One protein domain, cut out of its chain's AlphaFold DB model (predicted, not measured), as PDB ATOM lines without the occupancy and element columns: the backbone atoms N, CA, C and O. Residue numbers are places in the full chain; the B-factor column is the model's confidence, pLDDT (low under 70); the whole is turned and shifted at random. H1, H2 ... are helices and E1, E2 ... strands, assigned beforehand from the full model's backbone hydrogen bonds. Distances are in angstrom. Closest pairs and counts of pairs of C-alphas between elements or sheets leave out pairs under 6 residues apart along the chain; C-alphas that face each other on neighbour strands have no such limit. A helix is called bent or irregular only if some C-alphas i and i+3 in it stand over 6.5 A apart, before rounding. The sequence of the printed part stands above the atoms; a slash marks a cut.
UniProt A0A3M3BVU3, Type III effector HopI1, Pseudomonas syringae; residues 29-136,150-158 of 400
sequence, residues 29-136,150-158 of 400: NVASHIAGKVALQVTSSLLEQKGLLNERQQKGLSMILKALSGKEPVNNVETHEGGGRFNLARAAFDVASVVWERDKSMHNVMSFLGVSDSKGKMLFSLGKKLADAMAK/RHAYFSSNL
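This is residues 29 to 136 and 150 to 158 of the 400 residues of the protein "Type III effector HopI1" of Pseudomonas syringae (UniProt A0A3M3BVU3). The core is one twisted, antiparallel sheet of five strands, E1 to E5, with the long helix H3 crossing one face and H2 beside H3 on that same face, over the edge strand E5. The short H1 grazes the sheet near E1 and E2, H4 follows E5 on the opposite face, beside the strands and over none of them, and H5, past a cut in the chain, is not on the sheet. The printed part has 117 residues with five named helices and five named strands, in the order H1 H2 H3 E1 E2 E3 E4 E5 H4 H5, and its class is mixed, helices and strands. The sheet runs E1 E2 E3 E4 E5, strand beside strand. The whole is compact, with a radius of gyration of the C-alphas of 13.0 A and a rounded outline spanning 35 by 31 by 28 A.

The sheet begins with E1, residues 74 to 79, 12.8 A long, whose C-alpha 74 is at (195.235, 183.480, 117.560). E2, residues 83 to 92, is 22.8 A long and bends by 81 degrees at residue 89. E3, residues 95 to 102, measures 21.1 A, E4, residues 110 to 116, 17.6 A, and E5, residues 122 to 127, 14.4 A. Before the sheet come H1, residues 32 to 35, 4.9 A, with C-alpha 32 at (195.414, 175.419, 108.301), H2, residues 44 to 52, 14.3 A, and H3, residues 55 to 68, 19.7 A. H2 is neither bent nor irregular, but only just: C-alphas 48 and 51 are 6.4 A apart. After the sheet come H4, residues 128 to 134, 10.1 A, and H5, residues 150 to 156, 10.3 A, with C-alpha 156 at (174.290, 174.292, 120.837).

The five strands form a meander, each strand the antiparallel neighbour of the one before, and each successive pair is a hairpin. Between E1 and E2, N 75 and O 87 are within hydrogen-bond range at 2.8 A. Between E2 and E3, N 86 and O 98 are 2.9 A apart; between E3 and E4, N 114 and O 99 are 2.8 A apart; between E4 and E5, N 126 and O 113 are 2.8 A apart. H2 and H3 lie on the same face and make two layers with the sheet, that is, helices on one face of it. H3, at a height over the sheet of 7.8 A, lies over E3 and only just over E2, on which 3 of its C-alphas fall. On the local plane it stands at 62 degrees to E3, only just across the strands; its closest C-alphas to E3 are those of Gly 60 and Val 95, 6.2 A apart. H2, at a height of 8.2 A, lies over E5 and runs slantwise to it at 40 degrees on the local plane; the closest C-alphas are those of Leu 46 and Gly 127, 5.7 A apart. H2 and H3 are close but not clearly touching, with the C-alphas of Lys 50 and Gln 58 6.4 A apart, at a shallow tilt of 26 degrees, opposite ways. H1 only grazes the sheet, with residues 33 to 35; the C-alphas of Ile 34 and Val 77 are its closest to E1, at 6.3 A. H4 lies on the opposite face from H2 and H3; its closest C-alphas to E4 are those of Lys 128 and Phe 112, 6.8 A apart. H5 is only just not on the sheet, with 4 pairs of C-alphas within 10 A. H3, H4 and H5 have every O i to N i+4 pair within hydrogen-bond range; H2 has 1 of 5, beside 4 of 6 O i to N i+3 pairs, and H1 is too short for an O i to N i+4 pair.

The two C-alphas farthest apart, those of Lys 37 and Lys 136, are 37.4 A apart. Residues 137 to 149 are not printed, and C-alphas 136 and 150 stand 14.2 A apart across this cut. Of the links that are printed whole, none is long. The mean pLDDT of the printed part is 81.4; residues 128 to 136 and 150 to 158 are under 70.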
ATOM      1  N   ASN A  29     192.278 182.449 101.440       92.75
ATOM      2  CA  ASN A  29     192.574 181.163 102.078       92.75
ATOM      3  C   ASN A  29     192.760 181.347 103.592       92.75
ATOM      4  O   ASN A  29     193.545 182.192 104.026       92.75
ATOM      5  N   VAL A  30     192.070 180.525 104.383       93.19
ATOM      6  CA  VAL A  30     192.209 180.479 105.841       93.19
ATOM      7  C   VAL A  30     193.356 179.539 106.225       93.19
ATOM      8  O   VAL A  30     193.502 178.451 105.667       93.19
ATOM      9  N   ALA A  31     194.169 179.955 107.192       93.25
ATOM     10  CA  ALA A  31     195.316 179.214 107.691       93.25
ATOM     11  C   ALA A  31     194.904 177.846 108.256       93.25
ATOM     12  O   ALA A  31     193.908 177.715 108.972       93.25
ATOM     13  N   SER A  32     195.709 176.820 107.972       90.75
ATOM     14  CA  SER A  32     195.414 175.419 108.301       90.75
ATOM     15  C   SER A  32     195.237 175.147 109.797       90.75
ATOM     16  O   SER A  32     194.500 174.235 110.157       90.75
ATOM     17  N   HIS A  33     195.846 175.941 110.681       90.06
ATOM     18  CA  HIS A  33     195.644 175.802 112.124       90.06
ATOM     19  C   HIS A  33     194.256 176.284 112.589       90.06
ATOM     20  O   HIS A  33     193.773 175.787 113.596       90.06
ATOM     21  N   ILE A  34     193.594 177.184 111.844       90.81
ATOM     22  CA  ILE A  34     192.204 177.610 112.093       90.81
ATOM     23  C   ILE A  34     191.235 176.707 111.324       90.81
ATOM     24  O   ILE A  34     190.332 176.115 111.912       90.81
ATOM     25  N   ALA A  35     191.448 176.543 110.016       87.94
ATOM     26  CA  ALA A  35     190.606 175.718 109.147       87.94
ATOM     27  C   ALA A  35     190.631 174.217 109.510       87.94
ATOM     28  O   ALA A  35     189.696 173.473 109.193       87.94
ATOM     29  N   GLY A  36     191.685 173.758 110.187       86.88
ATOM     30  CA  GLY A  36     191.903 172.364 110.550       86.88
ATOM     31  C   GLY A  36     192.170 171.487 109.326       86.88
ATOM     32  O   GLY A  36     192.987 171.807 108.468       86.88
ATOM     33  N   LYS A  37     191.489 170.337 109.258       83.81
ATOM     34  CA  LYS A  37     191.756 169.291 108.252       83.81
ATOM     35  C   LYS A  37     191.267 169.622 106.839       83.81
ATOM     36  O   LYS A  37     191.766 169.032 105.887       83.81
ATOM     37  N   VAL A  38     190.278 170.506 106.703       85.38
ATOM     38  CA  VAL A  38     189.645 170.850 105.420       85.38
ATOM     39  C   VAL A  38     189.953 172.306 105.113       85.38
ATOM     40  O   VAL A  38     189.549 173.188 105.873       85.38
ATOM     41  N   ALA A  39     190.665 172.538 104.006       88.56
ATOM     42  CA  ALA A  39     190.994 173.874 103.515       88.56
ATOM     43  C   ALA A  39     189.727 174.731 103.393       88.56
ATOM     44  O   ALA A  39     188.693 174.244 102.943       88.56
ATOM     45  N   LEU A  40     189.812 175.992 103.808       92.75
ATOM     46  CA  LEU A  40     188.670 176.888 103.944       92.75
ATOM     47  C   LEU A  40     188.972 178.227 103.273       92.75
ATOM     48  O   LEU A  40     190.078 178.751 103.407       92.75
ATOM     49  N   GLN A  41     187.986 178.786 102.577       92.31
ATOM     50  CA  GLN A  41     188.099 180.052 101.864       92.31
ATOM     51  C   GLN A  41     186.972 181.012 102.237       92.31
ATOM     52  O   GLN A  41     185.803 180.632 102.291       92.31
ATOM     53  N   VAL A  42     187.329 182.278 102.449       90.62
ATOM     54  CA  VAL A  42     186.379 183.389 102.561       90.62
ATOM     55  C   VAL A  42     186.128 183.939 101.156       90.62
ATOM     56  O   VAL A  42     187.072 184.371 100.493       90.62
ATOM     57  N   THR A  43     184.883 183.895 100.681       88.25
ATOM     58  CA  THR A  43     184.498 184.337  99.329       88.25
ATOM     59  C   THR A  43     184.205 185.833  99.263       88.25
ATOM     60  O   THR A  43     183.799 186.437 100.257       88.25
ATOM     61  N   SER A  44     184.328 186.424  98.067       81.94
ATOM     62  CA  SER A  44     183.982 187.832  97.809       81.94
ATOM     63  C   SER A  44     182.583 188.193  98.317       81.94
ATOM     64  O   SER A  44     182.438 189.190  99.010       81.94
ATOM     65  N   SER A  45     181.596 187.313  98.122       81.44
ATOM     66  CA  SER A  45     180.209 187.492  98.574       81.44
ATOM     67  C   SER A  45     180.033 187.681 100.088       81.44
ATOM     68  O   SER A  45     179.127 188.395 100.515       81.44
ATOM     69  N   LEU A  46     180.896 187.085 100.920       81.94
ATOM     70  CA  LEU A  46     180.891 187.311 102.373       81.94
ATOM     71  C   LEU A  46     181.673 188.588 102.744       81.94
ATOM     72  O   LEU A  46     181.382 189.225 103.753       81.94
ATOM     73  N   LEU A  47     182.629 189.003 101.907       84.69
ATOM     74  CA  LEU A  47     183.415 190.233 102.068       84.69
ATOM     75  C   LEU A  47     182.699 191.492 101.547       84.69
ATOM     76  O   LEU A  47     182.965 192.584 102.041       84.69
ATOM     77  N   GLU A  48     181.792 191.367 100.580       84.44
ATOM     78  CA  GLU A  48     180.956 192.451 100.041       84.44
ATOM     79  C   GLU A  48     180.028 193.027 101.120       84.44
ATOM     80  O   GLU A  48     179.877 194.245 101.236       84.44
ATOM     81  N   GLN A  49     179.531 192.167 102.017       80.12
ATOM     82  CA  GLN A  49     178.757 192.556 103.199       80.12
ATOM     83  C   GLN A  49     179.514 193.475 104.182       80.12
ATOM     84  O   GLN A  49     178.879 194.055 105.061       80.12
ATOM     85  N   LYS A  50     180.829 193.711 104.018       82.31
ATOM     86  CA  LYS A  50     181.567 194.732 104.791       82.31
ATOM     87  C   LYS A  50     180.926 196.126 104.707       82.31
ATOM     88  O   LYS A  50     181.129 196.928 105.611       82.31
ATOM     89  N   GLY A  51     180.195 196.428 103.626       79.25
ATOM     90  CA  GLY A  51     179.511 197.713 103.442       79.25
ATOM     91  C   GLY A  51     178.366 197.951 104.434       79.25
ATOM     92  O   GLY A  51     177.979 199.093 104.643       79.25
ATOM     93  N   LEU A  52     177.871 196.889 105.080       81.62
ATOM     94  CA  LEU A  52     176.867 196.949 106.148       81.62
ATOM     95  C   LEU A  52     177.483 197.246 107.529       81.62
ATOM     96  O   LEU A  52     176.759 197.401 108.508       81.62
ATOM     97  N   LEU A  53     178.817 197.288 107.626       86.25
ATOM     98  CA  LEU A  53     179.555 197.496 108.869       86.25
ATOM     99  C   LEU A  53     180.001 198.955 109.010       86.25
ATOM    100  O   LEU A  53     180.482 199.563 108.053       86.25
ATOM    101  N   ASN A  54     179.938 199.497 110.226       89.69
ATOM    102  CA  ASN A  54     180.524 200.800 110.538       89.69
ATOM    103  C   ASN A  54     182.064 200.761 110.477       89.69
ATOM    104  O   ASN A  54     182.680 199.694 110.510       89.69
ATOM    105  N   GLU A  55     182.712 201.925 110.416       89.81
ATOM    106  CA  GLU A  55     184.168 202.030 110.224       89.81
ATOM    107  C   GLU A  55     184.985 201.243 111.276       89.81
ATOM    108  O   GLU A  55     186.003 200.623 110.956       89.81
ATOM    109  N   ARG A  56     184.517 201.194 112.532       89.38
ATOM    110  CA  ARG A  56     185.179 200.464 113.625       89.38
ATOM    111  C   ARG A  56     185.030 198.949 113.467       89.38
ATOM    112  O   ARG A  56     186.012 198.224 113.615       89.38
ATOM    113  N   GLN A  57     183.844 198.478 113.079       89.88
ATOM    114  CA  GLN A  57     183.593 197.081 112.707       89.88
ATOM    115  C   GLN A  57     184.394 196.673 111.456       89.88
ATOM    116  O   GLN A  57     184.941 195.574 111.428       89.88
ATOM    117  N   GLN A  58     184.554 197.550 110.455       91.00
ATOM    118  CA  GLN A  58     185.400 197.289 109.278       91.00
ATOM    119  C   GLN A  58     186.889 197.160 109.649       91.00
ATOM    120  O   GLN A  58     187.572 196.263 109.144       91.00
ATOM    121  N   LYS A  59     187.397 197.995 110.569       91.38
ATOM    122  CA  LYS A  59     188.756 197.861 111.131       91.38
ATOM    123  C   LYS A  59     188.917 196.545 111.911       91.38
ATOM    124  O   LYS A  59     189.909 195.843 111.718       91.38
ATOM    125  N   GLY A  60     187.907 196.153 112.695       91.31
ATOM    126  CA  GLY A  60     187.829 194.836 113.340       91.31
ATOM    127  C   GLY A  60     187.872 193.677 112.335       91.31
ATOM    128  O   GLY A  60     188.723 192.797 112.445       91.31
ATOM    129  N   LEU A  61     187.033 193.710 111.294       92.06
ATOM    130  CA  LEU A  61     187.026 192.720 110.212       92.06
ATOM    131  C   LEU A  61     188.393 192.624 109.517       92.06
ATOM    132  O   LEU A  61     188.862 191.520 109.259       92.06
ATOM    133  N   SER A  62     189.070 193.748 109.268       91.81
ATOM    134  CA  SER A  62     190.423 193.752 108.693       91.81
ATOM    135  C   SER A  62     191.421 192.955 109.548       91.81
ATOM    136  O   SER A  62     192.176 192.142 109.011       91.81
ATOM    137  N   MET A  63     191.376 193.103 110.878       91.31
ATOM    138  CA  MET A  63     192.190 192.301 111.803       91.31
ATOM    139  C   MET A  63     191.811 190.814 111.770       91.31
ATOM    140  O   MET A  63     192.692 189.958 111.732       91.31
ATOM    141  N   ILE A  64     190.517 190.491 111.698       93.44
ATOM    142  CA  ILE A  64     190.043 189.101 111.599       93.44
ATOM    143  C   ILE A  64     190.499 188.451 110.286       93.44
ATOM    144  O   ILE A  64     190.908 187.295 110.296       93.44
ATOM    145  N   LEU A  65     190.511 189.173 109.163       93.25
ATOM    146  CA  LEU A  65     191.006 188.651 107.882       93.25
ATOM    147  C   LEU A  65     192.532 188.449 107.879       93.25
ATOM    148  O   LEU A  65     193.026 187.511 107.244       93.25
ATOM    149  N   LYS A  66     193.296 189.260 108.626       92.75
ATOM    150  CA  LYS A  66     194.717 188.975 108.892       92.75
ATOM    151  C   LYS A  66     194.885 187.712 109.743       92.75
ATOM    152  O   LYS A  66     195.681 186.855 109.375       92.75
ATOM    153  N   ALA A  67     194.122 187.568 110.828       93.38
ATOM    154  CA  ALA A  67     194.151 186.387 111.695       93.38
ATOM    155  C   ALA A  67     193.784 185.108 110.924       93.38
ATOM    156  O   ALA A  67     194.548 184.146 110.912       93.38
ATOM    157  N   LEU A  68     192.679 185.139 110.170       93.94
ATOM    158  CA  LEU A  68     192.253 184.056 109.284       93.94
ATOM    159  C   LEU A  68     193.328 183.700 108.251       93.94
ATOM    160  O   LEU A  68     193.546 182.519 108.016       93.94
ATOM    161  N   SER A  69     194.047 184.670 107.678       92.19
ATOM    162  CA  SER A  69     195.171 184.405 106.758       92.19
ATOM    163  C   SER A  69     196.510 184.088 107.451       92.19
ATOM    164  O   SER A  69     197.539 184.013 106.781       92.19
ATOM    165  N   GLY A  70     196.518 183.872 108.773       91.19
ATOM    166  CA  GLY A  70     197.699 183.483 109.554       91.19
ATOM    167  C   GLY A  70     198.715 184.604 109.800       91.19
ATOM    168  O   GLY A  70     199.861 184.317 110.135       91.19
ATOM    169  N   LYS A  71     198.320 185.869 109.608       90.75
ATOM    170  CA  LYS A  71     199.174 187.066 109.747       90.75
ATOM    171  C   LYS A  71     199.053 187.768 111.102       90.75
ATOM    172  O   LYS A  71     199.865 188.636 111.398       90.75
ATOM    173  N   GLU A  72     198.054 187.410 111.905       90.62
ATOM    174  CA  GLU A  72     197.903 187.834 113.304       90.62
ATOM    175  C   GLU A  72     197.769 186.576 114.180       90.62
ATOM    176  O   GLU A  72     197.096 185.629 113.761       90.62
ATOM    177  N   PRO A  73     198.389 186.534 115.373       89.88
ATOM    178  CA  PRO A  73     198.316 185.378 116.261       89.88
ATOM    179  C   PRO A  73     196.916 185.183 116.867       89.88
ATOM    180  O   PRO A  73     196.218 186.137 117.223       89.88
ATOM    181  N   VAL A  74     196.534 183.915 117.030       93.62
ATOM    182  CA  VAL A  74     195.235 183.480 117.560       93.62
ATOM    183  C   VAL A  74     195.406 182.463 118.687       93.62
ATOM    184  O   VAL A  74     196.312 181.634 118.659       93.62
ATOM    185  N   ASN A  75     194.502 182.522 119.662       92.31
ATOM    186  CA  ASN A  75     194.459 181.666 120.845       92.31
ATOM    187  C   ASN A  75     193.176 180.820 120.849       92.31
ATOM    188  O   ASN A  75     192.203 181.152 120.171       92.31
ATOM    189  N   ASN A  76     193.157 179.751 121.653       90.38
ATOM    190  CA  ASN A  76     191.984 178.896 121.903       90.38
ATOM    191  C   ASN A  76     191.263 178.464 120.610       90.38
ATOM    192  O   ASN A  76     190.044 178.580 120.485       90.38
ATOM    193  N   VAL A  77     192.044 178.018 119.623       91.81
ATOM    194  CA  VAL A  77     191.533 177.617 118.311       91.81
ATOM    195  C   VAL A  77     190.876 176.242 118.414       91.81
ATOM    196  O   VAL A  77     191.534 175.246 118.711       91.81
ATOM    197  N   GLU A  78     189.577 176.188 118.147       89.00
ATOM    198  CA  GLU A  78     188.770 174.972 118.164       89.00
ATOM    199  C   GLU A  78     188.120 174.768 116.795       89.00
ATOM    200  O   GLU A  78     187.282 175.564 116.364       89.00
ATOM    201  N   THR A  79     188.461 173.671 116.119       87.81
ATOM    202  CA  THR A  79     187.921 173.333 114.797       87.81
ATOM    203  C   THR A  79     187.096 172.054 114.867       87.81
ATOM    204  O   THR A  79     187.549 171.038 115.395       87.81
ATOM    205  N   HIS A  80     185.908 172.077 114.271       83.31
ATOM    206  CA  HIS A  80     185.047 170.914 114.078       83.31
ATOM    207  C   HIS A  80     184.681 170.775 112.590       83.31
ATOM    208  O   HIS A  80     185.189 171.504 111.734       83.31
ATOM    209  N   GLU A  81     183.840 169.800 112.248       77.00
ATOM    210  CA  GLU A  81     183.500 169.522 110.848       77.00
ATOM    211  C   GLU A  81     182.679 170.665 110.237       77.00
ATOM    212  O   GLU A  81     183.067 171.191 109.201       77.00
ATOM    213  N   GLY A  82     181.637 171.143 110.925       81.06
ATOM    214  CA  GLY A  82     180.791 172.253 110.465       81.06
ATOM    215  C   GLY A  82     181.409 173.659 110.532       81.06
ATOM    216  O   GLY A  82     180.873 174.571 109.910       81.06
ATOM    217  N   GLY A  83     182.519 173.868 111.247       89.25
ATOM    218  CA  GLY A  83     183.006 175.218 111.543       89.25
ATOM    219  C   GLY A  83     184.151 175.269 112.554       89.25
ATOM    220  O   GLY A  83     184.908 174.309 112.721       89.25
ATOM    221  N   GLY A  84     184.249 176.379 113.284       89.25
ATOM    222  CA  GLY A  84     185.185 176.537 114.393       89.25
ATOM    223  C   GLY A  84     185.041 177.861 115.137       89.25
ATOM    224  O   GLY A  84     184.216 178.706 114.795       89.25
ATOM    225  N   ARG A  85     185.873 178.041 116.165       91.62
ATOM    226  CA  ARG A  85     186.054 179.312 116.876       91.62
ATOM    227  C   ARG A  85     187.521 179.557 117.214       91.62
ATOM    228  O   ARG A  85     188.309 178.616 117.285       91.62
ATOM    229  N   PHE A  86     187.884 180.815 117.413       93.12
ATOM    230  CA  PHE A  86     189.182 181.227 117.944       93.12
ATOM    231  C   PHE A  86     189.070 182.588 118.631       93.12
ATOM    232  O   PHE A  86     188.157 183.367 118.356       93.12
ATOM    233  N   ASN A  87     190.038 182.895 119.488       92.94
ATOM    234  CA  ASN A  87     190.205 184.219 120.072       92.94
ATOM    235  C   ASN A  87     191.386 184.935 119.403       92.94
ATOM    236  O   ASN A  87     192.382 184.299 119.053       92.94
ATOM    237  N   LEU A  88     191.313 186.255 119.245       91.06
ATOM    238  CA  LEU A  88     192.485 187.046 118.858       91.06
ATOM    239  C   LEU A  88     193.472 187.080 120.032       91.06
ATOM    240  O   LEU A  88     193.072 187.337 121.166       91.06
ATOM    241  N   ALA A  89     194.768 186.867 119.781       85.88
ATOM    242  CA  ALA A  89     195.776 186.948 120.845       85.88
ATOM    243  C   ALA A  89     196.036 188.393 121.322       85.88
ATOM    244  O   ALA A  89     196.662 188.607 122.358       85.88
ATOM    245  N   ARG A  90     195.534 189.390 120.580       83.81
ATOM    246  CA  ARG A  90     195.436 190.798 120.980       83.81
ATOM    247  C   ARG A  90     194.038 191.302 120.631       83.81
ATOM    248  O   ARG A  90     193.664 191.283 119.460       83.81
ATOM    249  N   ALA A  91     193.277 191.744 121.629       75.69
ATOM    250  CA  ALA A  91     191.967 192.346 121.393       75.69
ATOM    251  C   ALA A  91     192.130 193.692 120.666       75.69
ATOM    252  O   ALA A  91     192.969 194.510 121.050       75.69
ATOM    253  N   ALA A  92     191.349 193.920 119.609       78.69
ATOM    254  CA  ALA A  92     191.468 195.105 118.760       78.69
ATOM    255  C   ALA A  92     190.103 195.505 118.194       78.69
ATOM    256  O   ALA A  92     189.357 194.657 117.713       78.69
ATOM    257  N   PHE A  93     189.780 196.804 118.226       85.69
ATOM    258  CA  PHE A  93     188.471 197.332 117.799       85.69
ATOM    259  C   PHE A  93     187.295 196.608 118.490       85.69
ATOM    260  O   PHE A  93     186.320 196.224 117.853       85.69
ATOM    261  N   ASP A  94     187.447 196.397 119.800       85.94
ATOM    262  CA  ASP A  94     186.606 195.603 120.712       85.94
ATOM    263  C   ASP A  94     186.522 194.093 120.414       85.94
ATOM    264  O   ASP A  94     186.071 193.341 121.276       85.94
ATOM    265  N   VAL A  95     186.994 193.614 119.258       88.06
ATOM    266  CA  VAL A  95     186.976 192.187 118.902       88.06
ATOM    267  C   VAL A  95     187.879 191.381 119.833       88.06
ATOM    268  O   VAL A  95     189.066 191.689 119.972       88.06
ATOM    269  N   ALA A  96     187.336 190.296 120.391       88.06
ATOM    270  CA  ALA A  96     188.097 189.304 121.150       88.06
ATOM    271  C   ALA A  96     187.894 187.868 120.643       88.06
ATOM    272  O   ALA A  96     188.871 187.122 120.565       88.06
ATOM    273  N   SER A  97     186.667 187.482 120.272       89.25
ATOM    274  CA  SER A  97     186.332 186.114 119.852       89.25
ATOM    275  C   SER A  97     185.629 186.078 118.495       89.25
ATOM    276  O   SER A  97     184.848 186.971 118.155       89.25
ATOM    277  N   VAL A  98     185.921 185.039 117.715       92.50
ATOM    278  CA  VAL A  98     185.430 184.838 116.350       92.50
ATOM    279  C   VAL A  98     184.924 183.406 116.203       92.50
ATOM    280  O   VAL A  98     185.645 182.451 116.491       92.50
ATOM    281  N   VAL A  99     183.698 183.258 115.709       92.25
ATOM    282  CA  VAL A  99     183.066 181.982 115.348       92.25
ATOM    283  C   VAL A  99     182.860 181.963 113.835       92.25
ATOM    284  O   VAL A  99     182.512 182.983 113.248       92.25
ATOM    285  N   TRP A 100     183.060 180.825 113.181       92.19
ATOM    286  CA  TRP A 100     182.842 180.684 111.742       92.19
ATOM    287  C   TRP A 100     182.226 179.328 111.402       92.19
ATOM    288  O   TRP A 100     182.467 178.331 112.083       92.19
ATOM    289  N   GLU A 101     181.447 179.284 110.322       89.94
ATOM    290  CA  GLU A 101     180.823 178.058 109.810       89.94
ATOM    291  C   GLU A 101     181.169 177.838 108.335       89.94
ATOM    292  O   GLU A 101     181.456 178.776 107.584       89.94
ATOM    293  N   ARG A 102     181.127 176.573 107.919       87.69
ATOM    294  CA  ARG A 102     181.241 176.148 106.523       87.69
ATOM    295  C   ARG A 102     179.903 176.217 105.809       87.69
ATOM    296  O   ARG A 102     178.840 176.166 106.428       87.69
ATOM    297  N   ASP A 103     179.943 176.281 104.487       85.56
ATOM    298  CA  ASP A 103     178.761 175.979 103.694       85.56
ATOM    299  C   ASP A 103     178.432 174.472 103.754       85.56
ATOM    300  O   ASP A 103     179.320 173.611 103.809       85.56
ATOM    301  N   LYS A 104     177.131 174.156 103.791       83.12
ATOM    302  CA  LYS A 104     176.627 172.777 103.894       83.12
ATOM    303  C   LYS A 104     176.827 171.978 102.603       83.12
ATOM    304  O   LYS A 104     176.945 170.762 102.680       83.12
ATOM    305  N   SER A 105     176.885 172.651 101.458       82.50
ATOM    306  CA  SER A 105     177.147 172.058 100.144       82.50
ATOM    307  C   SER A 105     178.616 172.208  99.737       82.50
ATOM    308  O   SER A 105     179.147 171.361  99.026       82.50
ATOM    309  N   MET A 106     179.291 173.268 100.197       85.50
ATOM    310  CA  MET A 106     180.701 173.555  99.899       85.50
ATOM    311  C   MET A 106     181.540 173.662 101.180       85.50
ATOM    312  O   MET A 106     181.844 174.750 101.663       85.50
ATOM    313  N   HIS A 107     181.981 172.527 101.729       84.12
ATOM    314  CA  HIS A 107     182.779 172.488 102.968       84.12
ATOM    315  C   HIS A 107     184.161 173.178 102.879       84.12
ATOM    316  O   HIS A 107     184.843 173.354 103.889       84.12
ATOM    317  N   ASN A 108     184.585 173.587 101.683       89.19
ATOM    318  CA  ASN A 108     185.760 174.424 101.450       89.19
ATOM    319  C   ASN A 108     185.474 175.940 101.515       89.19
ATOM    320  O   ASN A 108     186.404 176.738 101.416       89.19
ATOM    321  N   VAL A 109     184.215 176.351 101.675       90.25
ATOM    322  CA  VAL A 109     183.758 177.749 101.682       90.25
ATOM    323  C   VAL A 109     183.216 178.125 103.061       90.25
ATOM    324  O   VAL A 109     182.503 177.346 103.692       90.25
ATOM    325  N   MET A 110     183.545 179.328 103.533       90.38
ATOM    326  CA  MET A 110     182.972 179.914 104.747       90.38
ATOM    327  C   MET A 110     181.587 180.507 104.445       90.38
ATOM    328  O   MET A 110     181.465 181.375 103.582       90.38
ATOM    329  N   SER A 111     180.551 180.054 105.155       87.94
ATOM    330  CA  SER A 111     179.158 180.503 104.972       87.94
ATOM    331  C   SER A 111     178.723 181.578 105.969       87.94
ATOM    332  O   SER A 111     177.775 182.319 105.697       87.94
ATOM    333  N   PHE A 112     179.401 181.645 107.118       89.75
ATOM    334  CA  PHE A 112     179.104 182.548 108.223       89.75
ATOM    335  C   PHE A 112     180.374 182.908 109.002       89.75
ATOM    336  O   PHE A 112     181.255 182.065 109.192       89.75
ATOM    337  N   LEU A 113     180.423 184.147 109.493       92.12
ATOM    338  CA  LEU A 113     181.443 184.673 110.397       92.12
ATOM    339  C   LEU A 113     180.752 185.520 111.475       92.12
ATOM    340  O   LEU A 113     180.216 186.580 111.166       92.12
ATOM    341  N   GLY A 114     180.757 185.072 112.728       90.69
ATOM    342  CA  GLY A 114     180.242 185.797 113.892       90.69
ATOM    343  C   GLY A 114     181.378 186.366 114.739       90.69
ATOM    344  O   GLY A 114     182.396 185.704 114.937       90.69
ATOM    345  N   VAL A 115     181.214 187.592 115.237       91.44
ATOM    346  CA  VAL A 115     182.282 188.345 115.911       91.44
ATOM    347  C   VAL A 115     181.771 188.931 117.221       91.44
ATOM    348  O   VAL A 115     180.778 189.658 117.218       91.44
ATOM    349  N   SER A 116     182.473 188.661 118.325       88.88
ATOM    350  CA  SER A 116     182.101 189.108 119.673       88.88
ATOM    351  C   SER A 116     183.242 189.806 120.420       88.88
ATOM    352  O   SER A 116     184.431 189.593 120.147       88.88
ATOM    353  N   ASP A 117     182.857 190.628 121.397       87.94
ATOM    354  CA  ASP A 117     183.769 191.253 122.353       87.94
ATOM    355  C   ASP A 117     184.262 190.279 123.441       87.94
ATOM    356  O   ASP A 117     183.907 189.096 123.472       87.94
ATOM    357  N   SER A 118     185.102 190.775 124.353       86.38
ATOM    358  CA  SER A 118     185.647 190.001 125.479       86.38
ATOM    359  C   SER A 118     184.609 189.595 126.533       86.38
ATOM    360  O   SER A 118     184.920 188.777 127.395       86.38
ATOM    361  N   LYS A 119     183.383 190.127 126.459       85.31
ATOM    362  CA  LYS A 119     182.228 189.756 127.291       85.31
ATOM    363  C   LYS A 119     181.278 188.799 126.555       85.31
ATOM    364  O   LYS A 119     180.211 188.476 127.070       85.31
ATOM    365  N   GLY A 120     181.638 188.359 125.346       80.00
ATOM    366  CA  GLY A 120     180.823 187.488 124.496       80.00
ATOM    367  C   GLY A 120     179.694 188.202 123.745       80.00
ATOM    368  O   GLY A 120     178.987 187.553 122.969       80.00
ATOM    369  N   LYS A 121     179.528 189.523 123.904       85.44
ATOM    370  CA  LYS A 121     178.499 190.298 123.199       85.44
ATOM    371  C   LYS A 121     178.847 190.362 121.714       85.44
ATOM    372  O   LYS A 121     179.943 190.781 121.348       85.44
ATOM    373  N   MET A 122     177.896 189.997 120.856       85.44
ATOM    374  CA  MET A 122     178.081 190.080 119.408       85.44
ATOM    375  C   MET A 122     178.234 191.540 118.956       85.44
ATOM    376  O   MET A 122     177.403 192.394 119.267       85.44
ATOM    377  N   LEU A 123     179.306 191.807 118.210       87.81
ATOM    378  CA  LEU A 123     179.636 193.104 117.619       87.81
ATOM    379  C   LEU A 123     179.112 193.215 116.187       87.81
ATOM    380  O   LEU A 123     178.634 194.276 115.793       87.81
ATOM    381  N   PHE A 124     179.231 192.134 115.411       87.62
ATOM    382  CA  PHE A 124     178.658 191.969 114.075       87.62
ATOM    383  C   PHE A 124     178.708 190.496 113.647       87.62
ATOM    384  O   PHE A 124     179.341 189.658 114.293       87.62
ATOM    385  N   SER A 125     178.059 190.176 112.530       88.94
ATOM    386  CA  SER A 125     178.307 188.935 111.797       88.94
ATOM    387  C   SER A 125     178.206 189.163 110.288       88.94
ATOM    388  O   SER A 125     177.826 190.248 109.854       88.94
ATOM    389  N   LEU A 126     178.599 188.165 109.501       87.75
ATOM    390  CA  LEU A 126     178.535 188.108 108.039       87.75
ATOM    391  C   LEU A 126     178.074 186.702 107.622       87.75
ATOM    392  O   LEU A 126     178.256 185.742 108.372       87.75
ATOM    393  N   GLY A 127     177.515 186.563 106.424       84.38
ATOM    394  CA  GLY A 127     176.915 185.330 105.907       84.38
ATOM    395  C   GLY A 127     175.384 185.370 105.862       84.38
ATOM    396  O   GLY A 127     174.759 186.339 106.292       84.38
ATOM    397  N   LYS A 128     174.748 184.309 105.345       64.62
ATOM    398  CA  LYS A 128     173.278 184.286 105.150       64.62
ATOM    399  C   LYS A 128     172.490 184.409 106.461       64.62
ATOM    400  O   LYS A 128     171.515 185.150 106.498       64.62
ATOM    401  N   LYS A 129     172.990 183.821 107.558       55.72
ATOM    402  CA  LYS A 129     172.384 183.959 108.896       55.72
ATOM    403  C   LYS A 129     172.304 185.409 109.396       55.72
ATOM    404  O   LYS A 129     171.475 185.675 110.256       55.72
ATOM    405  N   LEU A 130     173.118 186.344 108.884       48.56
ATOM    406  CA  LEU A 130     172.950 187.771 109.191       48.56
ATOM    407  C   LEU A 130     171.628 188.296 108.619       48.56
ATOM    408  O   LEU A 130     170.924 189.016 109.314       48.56
ATOM    409  N   ALA A 131     171.284 187.929 107.380       44.72
ATOM    410  CA  ALA A 131     170.055 188.379 106.732       44.72
ATOM    411  C   ALA A 131     168.819 187.832 107.460       44.72
ATOM    412  O   ALA A 131     167.939 188.608 107.814       44.72
ATOM    413  N   ASP A 132     168.808 186.538 107.791       47.28
ATOM    414  CA  ASP A 132     167.712 185.922 108.552       47.28
ATOM    415  C   ASP A 132     167.609 186.493 109.983       47.28
ATOM    416  O   ASP A 132     166.516 186.654 110.519       47.28
ATOM    417  N   ALA A 133     168.740 186.845 110.611       43.59
ATOM    418  CA  ALA A 133     168.775 187.410 111.962       43.59
ATOM    419  C   ALA A 133     168.575 188.938 112.029       43.59
ATOM    420  O   ALA A 133     168.359 189.446 113.133       43.59
ATOM    421  N   MET A 134     168.670 189.658 110.904       39.69
ATOM    422  CA  MET A 134     168.420 191.107 110.782       39.69
ATOM    423  C   MET A 134     167.202 191.455 109.916       39.69
ATOM    424  O   MET A 134     166.865 192.634 109.787       39.69
ATOM    425  N   ALA A 135     166.485 190.455 109.397       39.00
ATOM    426  CA  ALA A 135     165.069 190.601 109.100       39.00
ATOM    427  C   ALA A 135     164.381 191.204 110.338       39.00
ATOM    428  O   ALA A 135     164.603 190.754 111.468       39.00
ATOM    429  N   LYS A 136     163.615 192.282 110.138       36.41
ATOM    430  CA  LYS A 136     162.974 192.998 111.247       36.41
ATOM    431  C   LYS A 136     162.048 192.031 111.997       36.41
ATOM    432  O   LYS A 136     161.270 191.345 111.336       36.41
ATOM    433  N   ARG A 150     169.235 183.372 119.332       45.91
ATOM    434  CA  ARG A 150     170.564 183.665 118.757       45.91
ATOM    435  C   ARG A 150     171.676 183.128 119.669       45.91
ATOM    436  O   ARG A 150     172.509 182.356 119.203       45.91
ATOM    437  N   HIS A 151     171.662 183.458 120.964       42.91
ATOM    438  CA  HIS A 151     172.654 182.948 121.927       42.91
ATOM    439  C   HIS A 151     172.653 181.409 122.035       42.91
ATOM    440  O   HIS A 151     173.723 180.799 122.037       42.91
ATOM    441  N   ALA A 152     171.478 180.775 122.044       38.72
ATOM    442  CA  ALA A 152     171.303 179.326 122.100       38.72
ATOM    443  C   ALA A 152     171.798 178.611 120.830       38.72
ATOM    444  O   ALA A 152     172.389 177.534 120.912       38.72
ATOM    445  N   TYR A 153     171.619 179.201 119.642       40.78
ATOM    446  CA  TYR A 153     172.112 178.620 118.386       40.78
ATOM    447  C   TYR A 153     173.643 178.519 118.351       40.78
ATOM    448  O   TYR A 153     174.184 177.515 117.876       40.78
ATOM    449  N   PHE A 154     174.345 179.526 118.882       48.50
ATOM    450  CA  PHE A 154     175.811 179.541 118.930       48.50
ATOM    451  C   PHE A 154     176.397 178.652 120.039       48.50
ATOM    452  O   PHE A 154     177.522 178.179 119.890       48.50
ATOM    453  N   SER A 155     175.647 178.368 121.109       42.72
ATOM    454  CA  SER A 155     176.080 177.466 122.189       42.72
ATOM    455  C   SER A 155     175.697 175.990 121.993       42.72
ATOM    456  O   SER A 155     176.278 175.133 122.651       42.72
ATOM    457  N   SER A 156     174.769 175.669 121.081       36.78
ATOM    458  CA  SER A 156     174.290 174.292 120.837       36.78
ATOM    459  C   SER A 156     174.966 173.558 119.670       36.78
ATOM    460  O   SER A 156     175.112 172.337 119.723       36.78
ATOM    461  N   ASN A 157     175.403 174.265 118.619       40.03
ATOM    462  CA  ASN A 157     176.035 173.633 117.446       40.03
ATOM    463  C   ASN A 157     177.527 173.299 117.660       40.03
ATOM    464  O   ASN A 157     178.060 172.381 117.038       40.03
ATOM    465  N   LEU A 158     178.188 173.993 118.591       44.06
ATOM    466  CA  LEU A 158     179.465 173.583 119.176       44.06
ATOM    467  C   LEU A 158     179.176 172.704 120.401       44.06
ATOM    468  O   LEU A 158     178.468 173.129 121.307       44.06
TER     469      LEU A 158